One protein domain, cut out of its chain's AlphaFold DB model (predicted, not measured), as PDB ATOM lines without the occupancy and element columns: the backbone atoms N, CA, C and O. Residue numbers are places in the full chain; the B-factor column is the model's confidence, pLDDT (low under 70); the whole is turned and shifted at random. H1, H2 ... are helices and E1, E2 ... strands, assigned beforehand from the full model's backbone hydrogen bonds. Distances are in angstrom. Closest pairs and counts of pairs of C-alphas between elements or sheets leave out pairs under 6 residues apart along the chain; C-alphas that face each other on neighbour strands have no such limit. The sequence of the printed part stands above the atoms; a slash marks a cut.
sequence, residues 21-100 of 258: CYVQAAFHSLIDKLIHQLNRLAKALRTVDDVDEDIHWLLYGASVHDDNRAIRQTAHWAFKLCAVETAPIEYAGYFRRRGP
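AT A GLANCE: This is residues 21 to 100 of the 258 residues of an uncharacterized protein of Haemonchus placei (UniProt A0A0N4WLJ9). Helices H1 and H3 make a V, the end of H1 on the middle of H3, round the small antiparallel hairpin E1 E2. H2 packs on H3; residues 21 to 27 stick out. The 80 printed residues, mostly helix, run H1 H2 H3 E1 E2, only just compact, close to loose: radius of gyration of the C-alphas 13.6 A, spans 39 by 26 by 22 A.

HOW THE PARTS SIT: H1, residues 21 to 45, touches H3, residues 67 to 83, with 38 to 45 alone, at a steep tilt of 54 degrees; C-alphas 45 and 75 are closest, 5.1 A. H2, residues 53 to 60, touches H3. In hairpin E1, residues 89 to 91, and E2, 95 to 97, N 90 and O 96 are within hydrogen-bond range, 2.9 A. Every O i to N i+4 pair is in range in H2 and H3, 19 of 21 in H1.

IN THESE COORDINATES: H1, 33.7 A long, begins at C-alpha 21 (115.376, 57.841, 40.614); H3 ends at C-alpha 83 (99.992, 80.177, 41.642).

THE WHOLE: The printed part has no cut; residues 45 to 56 are under pLDDT 70.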
ATOM      1  N   CYS A  21     114.658  56.977  41.555       64.06
ATOM      2  CA  CYS A  21     115.376  57.841  40.614       64.06
ATOM      3  C   CYS A  21     114.737  57.853  39.216       64.06
ATOM      4  O   CYS A  21     114.612  58.915  38.601       64.06
ATOM      5  N   TYR A  22     114.295  56.692  38.718       67.94
ATOM      6  CA  TYR A  22     113.685  56.584  37.390       67.94
ATOM      7  C   TYR A  22     112.354  57.343  37.297       67.94
ATOM      8  O   TYR A  22     112.137  58.117  36.361       67.94
ATOM      9  N   VAL A  23     111.480  57.179  38.295       71.81
ATOM     10  CA  VAL A  23     110.183  57.876  38.354       71.81
ATOM     11  C   VAL A  23     110.381  59.393  38.415       71.81
ATOM     12  O   VAL A  23     109.701  60.141  37.709       71.81
ATOM     13  N   GLN A  24     111.357  59.858  39.196       71.75
ATOM     14  CA  GLN A  24     111.653  61.281  39.330       71.75
ATOM     15  C   GLN A  24     112.243  61.881  38.042       71.75
ATOM     16  O   GLN A  24     111.884  62.996  37.654       71.75
ATOM     17  N   ALA A  25     113.092  61.137  37.328       69.69
ATOM     18  CA  ALA A  25     113.614  61.549  36.026       69.69
ATOM     19  C   ALA A  25     112.508  61.646  34.959       69.69
ATOM     20  O   ALA A  25     112.453  62.627  34.210       69.69
ATOM     21  N   ALA A  26     111.593  60.672  34.920       77.00
ATOM     22  CA  ALA A  26     110.444  60.691  34.016       77.00
ATOM     23  C   ALA A  26     109.524  61.892  34.293       77.00
ATOM     24  O   ALA A  26     109.121  62.591  33.359       77.00
ATOM     25  N   PHE A  27     109.260  62.182  35.570       78.88
ATOM     26  CA  PHE A  27     108.497  63.358  35.990       78.88
ATOM     27  C   PHE A  27     109.166  64.663  35.537       78.88
ATOM     28  O   PHE A  27     108.529  65.495  34.895       78.88
ATOM     29  N   HIS A  28     110.467  64.826  35.779       81.00
ATOM     30  CA  HIS A  28     111.220  65.994  35.318       81.00
ATOM     31  C   HIS A  28     111.167  66.171  33.791       81.00
ATOM     32  O   HIS A  28     110.947  67.283  33.311       81.00
ATOM     33  N   SER A  29     111.293  65.085  33.022       82.00
ATOM     34  CA  SER A  29     111.179  65.131  31.558       82.00
ATOM     35  C   SER A  29     109.787  65.575  31.091       82.00
ATOM     36  O   SER A  29     109.666  66.343  30.133       82.00
ATOM     37  N   LEU A  30     108.730  65.118  31.770       85.19
ATOM     38  CA  LEU A  30     107.357  65.545  31.499       85.19
ATOM     39  C   LEU A  30     107.197  67.056  31.727       85.19
ATOM     40  O   LEU A  30     106.639  67.749  30.877       85.19
ATOM     41  N   ILE A  31     107.728  67.563  32.842       84.94
ATOM     42  CA  ILE A  31     107.680  68.988  33.183       84.94
ATOM     43  C   ILE A  31     108.398  69.842  32.131       84.94
ATOM     44  O   ILE A  31     107.853  70.860  31.712       84.94
ATOM     45  N   ASP A  32     109.562  69.421  31.629       83.38
ATOM     46  CA  ASP A  32     110.268  70.173  30.578       83.38
ATOM     47  C   ASP A  32     109.472  70.251  29.278       83.38
ATOM     48  O   ASP A  32     109.387  71.313  28.652       83.38
ATOM     49  N   LYS A  33     108.852  69.135  28.878       87.69
ATOM     50  CA  LYS A  33     107.984  69.099  27.696       87.69
ATOM     51  C   LYS A  33     106.790  70.033  27.869       87.69
ATOM     52  O   LYS A  33     106.469  70.771  26.939       87.69
ATOM     53  N   LEU A  34     106.172  70.039  29.051       86.06
ATOM     54  CA  LEU A  34     105.062  70.930  29.377       86.06
ATOM     55  C   LEU A  34     105.483  72.403  29.293       86.06
ATOM     56  O   LEU A  34     104.833  73.183  28.602       86.06
ATOM     57  N   ILE A  35     106.605  72.771  29.918       85.88
ATOM     58  CA  ILE A  35     107.155  74.133  29.870       85.88
ATOM     59  C   ILE A  35     107.412  74.571  28.423       85.88
ATOM     60  O   ILE A  35     107.073  75.692  28.042       85.88
ATOM     61  N   HIS A  36     107.990  73.692  27.601       87.38
ATOM     62  CA  HIS A  36     108.263  73.997  26.201       87.38
ATOM     63  C   HIS A  36     106.977  74.293  25.414       87.38
ATOM     64  O   HIS A  36     106.926  75.273  24.669       87.38
ATOM     65  N   GLN A  37     105.920  73.500  25.619       84.50
ATOM     66  CA  GLN A  37     104.625  73.737  24.974       84.50
ATOM     67  C   GLN A  37     103.963  75.029  25.465       84.50
ATOM     68  O   GLN A  37     103.505  75.829  24.649       84.50
ATOM     69  N   LEU A  38     103.976  75.284  26.775       84.88
ATOM     70  CA  LEU A  38     103.421  76.513  27.348       84.88
ATOM     71  C   LEU A  38     104.138  77.760  26.819       84.88
ATOM     72  O   LEU A  38     103.488  78.731  26.444       84.88
ATOM     73  N   ASN A  39     105.466  77.721  26.701       84.94
ATOM     74  CA  ASN A  39     106.241  78.828  26.136       84.94
ATOM     75  C   ASN A  39     105.994  79.026  24.636       84.94
ATOM     76  O   ASN A  39     105.956  80.167  24.176       84.94
ATOM     77  N   ARG A  40     105.762  77.948  23.875       84.50
ATOM     78  CA  ARG A  40     105.351  78.042  22.466       84.50
ATOM     79  C   ARG A  40     103.991  78.734  22.315       84.50
ATOM     80  O   ARG A  40     103.797  79.487  21.364       84.50
ATOM     81  N   LEU A  41     103.073  78.502  23.254       80.38
ATOM     82  CA  LEU A  41     101.723  79.076  23.257       80.38
ATOM     83  C   LEU A  41     101.624  80.423  23.994       80.38
ATOM     84  O   LEU A  41     100.620  81.116  23.856       80.38
ATOM     85  N   ALA A  42     102.664  80.847  24.718       75.88
ATOM     86  CA  ALA A  42     102.636  81.999  25.623       75.88
ATOM     87  C   ALA A  42     102.143  83.306  24.983       75.88
ATOM     88  O   ALA A  42     101.493  84.107  25.649       75.88
ATOM     89  N   LYS A  43     102.404  83.524  23.686       73.69
ATOM     90  CA  LYS A  43     101.909  84.712  22.972       73.69
ATOM     91  C   LYS A  43     100.378  84.739  22.866       73.69
ATOM     92  O   LYS A  43      99.802  85.809  23.001       73.69
ATOM     93  N   ALA A  44      99.747  83.584  22.654       70.12
ATOM     94  CA  ALA A  44      98.292  83.443  22.571       70.12
ATOM     95  C   ALA A  44      97.627  83.414  23.960       70.12
ATOM     96  O   ALA A  44      96.495  83.854  24.113       70.12
ATOM     97  N   LEU A  45      98.345  82.935  24.983       67.38
ATOM     98  CA  LEU A  45      97.842  82.860  26.361       67.38
ATOM     99  C   LEU A  45      97.779  84.235  27.055       67.38
ATOM    100  O   LEU A  45      97.003  84.409  27.984       67.38
ATOM    101  N   ARG A  46      98.584  85.217  26.618       65.81
ATOM    102  CA  ARG A  46      98.629  86.577  27.197       65.81
ATOM    103  C   ARG A  46      97.462  87.484  26.796       65.81
ATOM    104  O   ARG A  46      97.310  88.542  27.389       65.81
ATOM    105  N   THR A  47      96.703  87.126  25.764       60.72
ATOM    106  CA  THR A  47      95.643  87.971  25.180       60.72
ATOM    107  C   THR A  47      94.242  87.596  25.661       60.72
ATOM    108  O   THR A  47      93.261  87.987  25.038       60.72
ATOM    109  N   VAL A  48      94.144  86.774  26.704       60.81
ATOM    110  CA  VAL A  48      92.882  86.238  27.210       60.81
ATOM    111  C   VAL A  48      92.526  86.939  28.516       60.81
ATOM    112  O   VAL A  48      93.256  86.789  29.490       60.81
ATOM    113  N   ASP A  49      91.403  87.657  28.521       55.47
ATOM    114  CA  ASP A  49      90.776  88.184  29.737       55.47
ATOM    115  C   ASP A  49      89.862  87.128  30.384       55.47
ATOM    116  O   ASP A  49      89.252  86.304  29.690       55.47
ATOM    117  N   ASP A  50      89.806  87.161  31.717       56.53
ATOM    118  CA  ASP A  50      89.142  86.196  32.600       56.53
ATOM    119  C   ASP A  50      87.672  85.944  32.230       56.53
ATOM    120  O   ASP A  50      86.830  86.843  32.236       56.53
ATOM    121  N   VAL A  51      87.348  84.676  31.983       55.72
ATOM    122  CA  VAL A  51      85.974  84.163  31.952       55.72
ATOM    123  C   VAL A  51      85.930  82.933  32.856       55.72
ATOM    124  O   VAL A  51      86.904  82.184  32.906       55.72
ATOM    125  N   ASP A  52      84.809  82.721  33.555       62.00
ATOM    126  CA  ASP A  52      84.524  81.575  34.436       62.00
ATOM    127  C   ASP A  52      84.628  80.211  33.706       62.00
ATOM    128  O   ASP A  52      83.637  79.554  33.379       62.00
ATOM    129  N   GLU A  53      85.853  79.756  33.439       67.12
ATOM    130  CA  GLU A  53      86.160  78.480  32.778       67.12
ATOM    131  C   GLU A  53      86.233  77.305  33.775       67.12
ATOM    132  O   GLU A  53      86.231  76.143  33.361       67.12
ATOM    133  N   ASP A  54      86.229  77.578  35.089       66.44
ATOM    134  CA  ASP A  54      86.276  76.558  36.149       66.44
ATOM    135  C   ASP A  54      85.053  75.621  36.090       66.44
ATOM    136  O   ASP A  54      85.202  74.398  36.033       66.44
ATOM    137  N   ILE A  55      83.838  76.183  36.040       65.94
ATOM    138  CA  ILE A  55      82.585  75.407  36.020       65.94
ATOM    139  C   ILE A  55      82.464  74.605  34.720       65.94
ATOM    140  O   ILE A  55      82.026  73.454  34.723       65.94
ATOM    141  N   HIS A  56      82.879  75.186  33.595       65.94
ATOM    142  CA  HIS A  56      82.752  74.526  32.306       65.94
ATOM    143  C   HIS A  56      83.735  73.361  32.140       65.94
ATOM    144  O   HIS A  56      83.358  72.313  31.614       65.94
ATOM    145  N   TRP A  57      84.978  73.517  32.600       70.06
ATOM    146  CA  TRP A  57      85.952  72.427  32.609       70.06
ATOM    147  C   TRP A  57      85.488  71.256  33.484       70.06
ATOM    148  O   TRP A  57      85.614  70.101  33.085       70.06
ATOM    149  N   LEU A  58      84.907  71.543  34.653       70.88
ATOM    150  CA  LEU A  58      84.355  70.521  35.550       70.88
ATOM    151  C   LEU A  58      83.198  69.736  34.918       70.88
ATOM    152  O   LEU A  58      83.111  68.526  35.104       70.88
ATOM    153  N   LEU A  59      82.315  70.417  34.180       71.25
ATOM    154  CA  LEU A  59      81.115  69.804  33.602       71.25
ATOM    155  C   LEU A  59      81.367  69.089  32.267       71.25
ATOM    156  O   LEU A  59      80.721  68.082  31.991       71.25
ATOM    157  N   TYR A  60      82.283  69.598  31.441       70.25
ATOM    158  CA  TYR A  60      82.449  69.144  30.053       70.25
ATOM    159  C   TYR A  60      83.886  68.742  29.690       70.25
ATOM    160  O   TYR A  60      84.128  68.295  28.569       70.25
ATOM    161  N   GLY A  61      84.840  68.871  30.615       68.19
ATOM    162  CA  GLY A  61      86.252  68.587  30.366       68.19
ATOM    163  C   GLY A  61      86.900  69.563  29.381       68.19
ATOM    164  O   GLY A  61      86.429  70.684  29.170       68.19
ATOM    165  N   ALA A  62      88.005  69.125  28.772       67.25
ATOM    166  CA  ALA A  62      88.720  69.899  27.764       67.25
ATOM    167  C   ALA A  62      87.862  70.075  26.507       67.25
ATOM    168  O   ALA A  62      87.623  69.125  25.760       67.25
ATOM    169  N   SER A  63      87.411  71.303  26.253       64.12
ATOM    170  CA  SER A  63      86.607  71.611  25.071       64.12
ATOM    171  C   SER A  63      87.514  71.785  23.852       64.12
ATOM    172  O   SER A  63      88.118  72.840  23.682       64.12
ATOM    173  N   VAL A  64      87.571  70.780  22.973       61.75
ATOM    174  CA  VAL A  64      88.412  70.785  21.750       61.75
ATOM    175  C   VAL A  64      87.709  71.429  20.543       61.75
ATOM    176  O   VAL A  64      88.292  71.575  19.479       61.75
ATOM    177  N   HIS A  65      86.431  71.796  20.666       59.91
ATOM    178  CA  HIS A  65      85.628  72.248  19.522       59.91
ATOM    179  C   HIS A  65      85.787  73.731  19.159       59.91
ATOM    180  O   HIS A  65      85.351  74.133  18.086       59.91
ATOM    181  N   ASP A  66      86.408  74.535  20.022       69.62
ATOM    182  CA  ASP A  66      86.704  75.946  19.764       69.62
ATOM    183  C   ASP A  66      88.152  76.223  20.174       69.62
ATOM    184  O   ASP A  66      88.483  76.201  21.363       69.62
ATOM    185  N   ASP A  67      89.007  76.479  19.183       70.75
ATOM    186  CA  ASP A  67      90.435  76.744  19.375       70.75
ATOM    187  C   ASP A  67      90.673  77.920  20.327       70.75
ATOM    188  O   ASP A  67      91.554  77.861  21.187       70.75
ATOM    189  N   ASN A  68      89.852  78.973  20.243       73.94
ATOM    190  CA  ASN A  68      89.987  80.123  21.133       73.94
ATOM    191  C   ASN A  68      89.672  79.720  22.570       73.94
ATOM    192  O   ASN A  68      90.389  80.095  23.493       73.94
ATOM    193  N   ARG A  69      88.629  78.915  22.771       72.62
ATOM    194  CA  ARG A  69      88.249  78.428  24.097       72.62
ATOM    195  C   ARG A  69      89.283  77.484  24.696       72.62
ATOM    196  O   ARG A  69      89.603  77.616  25.874       72.62
ATOM    197  N   ALA A  70      89.832  76.577  23.895       73.38
ATOM    198  CA  ALA A  70      90.903  75.687  24.330       73.38
ATOM    199  C   ALA A  70      92.129  76.488  24.806       73.38
ATOM    200  O   ALA A  70      92.715  76.167  25.843       73.38
ATOM    201  N   ILE A  71      92.473  77.575  24.106       75.31
ATOM    202  CA  ILE A  71      93.548  78.493  24.506       75.31
ATOM    203  C   ILE A  71      93.209  79.196  25.827       75.31
ATOM    204  O   ILE A  71      94.067  79.247  26.708       75.31
ATOM    205  N   ARG A  72      91.969  79.675  26.011       73.75
ATOM    206  CA  ARG A  72      91.533  80.311  27.270       73.75
ATOM    207  C   ARG A  72      91.610  79.360  28.464       73.75
ATOM    208  O   ARG A  72      92.205  79.701  29.481       73.75
ATOM    209  N   GLN A  73      91.091  78.141  28.313       75.75
ATOM    210  CA  GLN A  73      91.151  77.104  29.348       75.75
ATOM    211  C   GLN A  73      92.596  76.732  29.685       75.75
ATOM    212  O   GLN A  73      92.960  76.614  30.854       75.75
ATOM    213  N   THR A  74      93.444  76.595  28.663       78.19
ATOM    214  CA  THR A  74      94.869  76.306  28.853       78.19
ATOM    215  C   THR A  74      95.572  77.444  29.595       78.19
ATOM    216  O   THR A  74      96.374  77.170  30.484       78.19
ATOM    217  N   ALA A  75      95.259  78.706  29.279       76.75
ATOM    218  CA  ALA A  75      95.816  79.870  29.969       76.75
ATOM    219  C   ALA A  75      95.417  79.876  31.445       76.75
ATOM    220  O   ALA A  75      96.290  79.921  32.312       76.75
ATOM    221  N   HIS A  76      94.117  79.737  31.718       80.19
ATOM    222  CA  HIS A  76      93.553  79.699  33.065       80.19
ATOM    223  C   HIS A  76      94.244  78.656  33.949       80.19
ATOM    224  O   HIS A  76      94.806  78.984  34.996       80.19
ATOM    225  N   TRP A  77      94.306  77.401  33.493       80.44
ATOM    226  CA  TRP A  77      94.940  76.326  34.259       80.44
ATOM    227  C   TRP A  77      96.460  76.472  34.358       80.44
ATOM    228  O   TRP A  77      97.024  76.155  35.404       80.44
ATOM    229  N   ALA A  78      97.135  76.983  33.324       80.81
ATOM    230  CA  ALA A  78      98.576  77.225  33.373       80.81
ATOM    231  C   ALA A  78      98.946  78.282  34.425       80.81
ATOM    232  O   ALA A  78      99.903  78.089  35.176       80.81
ATOM    233  N   PHE A  79      98.182  79.373  34.529       81.19
ATOM    234  CA  PHE A  79      98.411  80.393  35.554       81.19
ATOM    235  C   PHE A  79      98.001  79.913  36.951       81.19
ATOM    236  O   PHE A  79      98.742  80.145  37.907       81.19
ATOM    237  N   LYS A  80      96.902  79.155  37.070       82.56
ATOM    238  CA  LYS A  80      96.476  78.533  38.335       82.56
ATOM    239  C   LYS A  80      97.507  77.527  38.859       82.56
ATOM    240  O   LYS A  80      97.773  77.501  40.056       82.56
ATOM    241  N   LEU A  81      98.149  76.758  37.974       80.44
ATOM    242  CA  LEU A  81      99.280  75.885  38.318       80.44
ATOM    243  C   LEU A  81     100.471  76.688  38.851       80.44
ATOM    244  O   LEU A  81     101.043  76.318  39.870       80.44
ATOM    245  N   CYS A  82     100.822  77.802  38.208       80.12
ATOM    246  CA  CYS A  82     101.921  78.663  38.654       80.12
ATOM    247  C   CYS A  82     101.650  79.359  40.001       80.12
ATOM    248  O   CYS A  82     102.604  79.717  40.691       80.12
ATOM    249  N   ALA A  83     100.381  79.547  40.380       79.56
ATOM    250  CA  ALA A  83      99.992  80.177  41.642       79.56
ATOM    251  C   ALA A  83     100.200  79.271  42.873       79.56
ATOM    252  O   ALA A  83     100.286  79.771  43.992       79.56
ATOM    253  N   VAL A  84     100.304  77.951  42.690       81.69
ATOM    254  CA  VAL A  84     100.483  77.001  43.798       81.69
ATOM    255  C   VAL A  84     101.947  76.963  44.243       81.69
ATOM    256  O   VAL A  84     102.853  76.780  43.429       81.69
ATOM    257  N   GLU A  85     102.200  77.091  45.551       69.94
ATOM    258  CA  GLU A  85     103.564  77.144  46.098       69.94
ATOM    259  C   GLU A  85     104.384  75.871  45.849       69.94
ATOM    260  O   GLU A  85     105.587  75.934  45.590       69.94
ATOM    261  N   THR A  86     103.711  74.722  45.856       73.12
ATOM    262  CA  THR A  86     104.297  73.396  45.629       73.12
ATOM    263  C   THR A  86     104.388  73.014  44.150       73.12
ATOM    264  O   THR A  86     104.791  71.892  43.834       73.12
ATOM    265  N   ALA A  87     103.985  73.892  43.225       79.12
ATOM    266  CA  ALA A  87     104.026  73.579  41.805       79.12
ATOM    267  C   ALA A  87     105.469  73.565  41.266       79.12
ATOM    268  O   ALA A  87     106.271  74.441  41.595       79.12
ATOM    269  N   PRO A  88     105.805  72.628  40.362       79.25
ATOM    270  CA  PRO A  88     107.143  72.526  39.773       79.25
ATOM    271  C   PRO A  88     107.459  73.643  38.761       79.25
ATOM    272  O   PRO A  88     108.577  73.709  38.247       79.25
ATOM    273  N   ILE A  89     106.487  74.505  38.439       83.31
ATOM    274  CA  ILE A  89     106.560  75.533  37.395       83.31
ATOM    275  C   ILE A  89     106.180  76.891  38.002       83.31
ATOM    276  O   ILE A  89     105.307  76.984  38.863       83.31
ATOM    277  N   GLU A  90     106.840  77.952  37.548       85.56
ATOM    278  CA  GLU A  90     106.508  79.341  37.863       85.56
ATOM    279  C   GLU A  90     106.492  80.206  36.594       85.56
ATOM    280  O   GLU A  90     107.121  79.872  35.584       85.56
ATOM    281  N   TYR A  91     105.776  81.333  36.651       83.19
ATOM    282  CA  TYR A  91     105.708  82.305  35.562       83.19
ATOM    283  C   TYR A  91     106.436  83.599  35.948       83.19
ATOM    284  O   TYR A  91     106.001  84.322  36.838       83.19
ATOM    285  N   ALA A  92     107.532  83.905  35.248       80.31
ATOM    286  CA  ALA A  92     108.359  85.103  35.453       80.31
ATOM    287  C   ALA A  92     108.556  85.865  34.128       80.31
ATOM    288  O   ALA A  92     109.673  86.147  33.699       80.31
ATOM    289  N   GLY A  93     107.456  86.095  33.404       77.56
ATOM    290  CA  GLY A  93     107.462  86.580  32.017       77.56
ATOM    291  C   GLY A  93     107.568  85.460  30.972       77.56
ATOM    292  O   GLY A  93     107.168  85.652  29.827       77.56
ATOM    293  N   TYR A  94     108.019  84.273  31.362       81.50
ATOM    294  CA  TYR A  94     107.906  83.011  30.626       81.50
ATOM    295  C   TYR A  94     107.771  81.868  31.642       81.50
ATOM    296  O   TYR A  94     108.069  82.055  32.827       81.50
ATOM    297  N   PHE A  95     107.300  80.702  31.202       84.31
ATOM    298  CA  PHE A  95     107.177  79.525  32.060       84.31
ATOM    299  C   PHE A  95     108.557  78.907  32.278       84.31
ATOM    300  O   PHE A  95     109.274  78.622  31.314       84.31
ATOM    301  N   ARG A  96     108.935  78.690  33.537       82.94
ATOM    302  CA  ARG A  96     110.207  78.056  33.908       82.94
ATOM    303  C   ARG A  96     110.029  77.129  35.102       82.94
ATOM    304  O   ARG A  96     109.037  77.221  35.820       82.94
ATOM    305  N   ARG A  97     110.993  76.229  35.311       82.75
ATOM    306  CA  ARG A  97     111.012  75.394  36.514       82.75
ATOM    307  C   ARG A  97     111.159  76.279  37.745       82.75
ATOM    308  O   ARG A  97     112.011  77.169  37.763       82.75
ATOM    309  N   ARG A  98     110.363  75.989  38.768       78.38
ATOM    310  CA  ARG A  98     110.550  76.577  40.090       78.38
ATOM    311  C   ARG A  98     111.855  76.036  40.674       78.38
ATOM    312  O   ARG A  98     112.088  74.825  40.657       78.38
ATOM    313  N   GLY A  99     112.733  76.935  41.112       67.00
ATOM    314  CA  GLY A  99     113.973  76.547  41.781       67.00
ATOM    315  C   GLY A  99     113.682  75.809  43.094       67.00
ATOM    316  O   GLY A  99     112.605  75.990  43.663       67.00
ATOM    317  N   PRO A 100     114.611  74.976  43.591       62.88
ATOM    318  CA  PRO A 100     114.476  74.401  44.926       62.88
ATOM    319  C   PRO A 100     114.342  75.533  45.959       62.88
ATOM    320  O   PRO A 100     115.068  76.527  45.887       62.88
TER     321      PRO A 100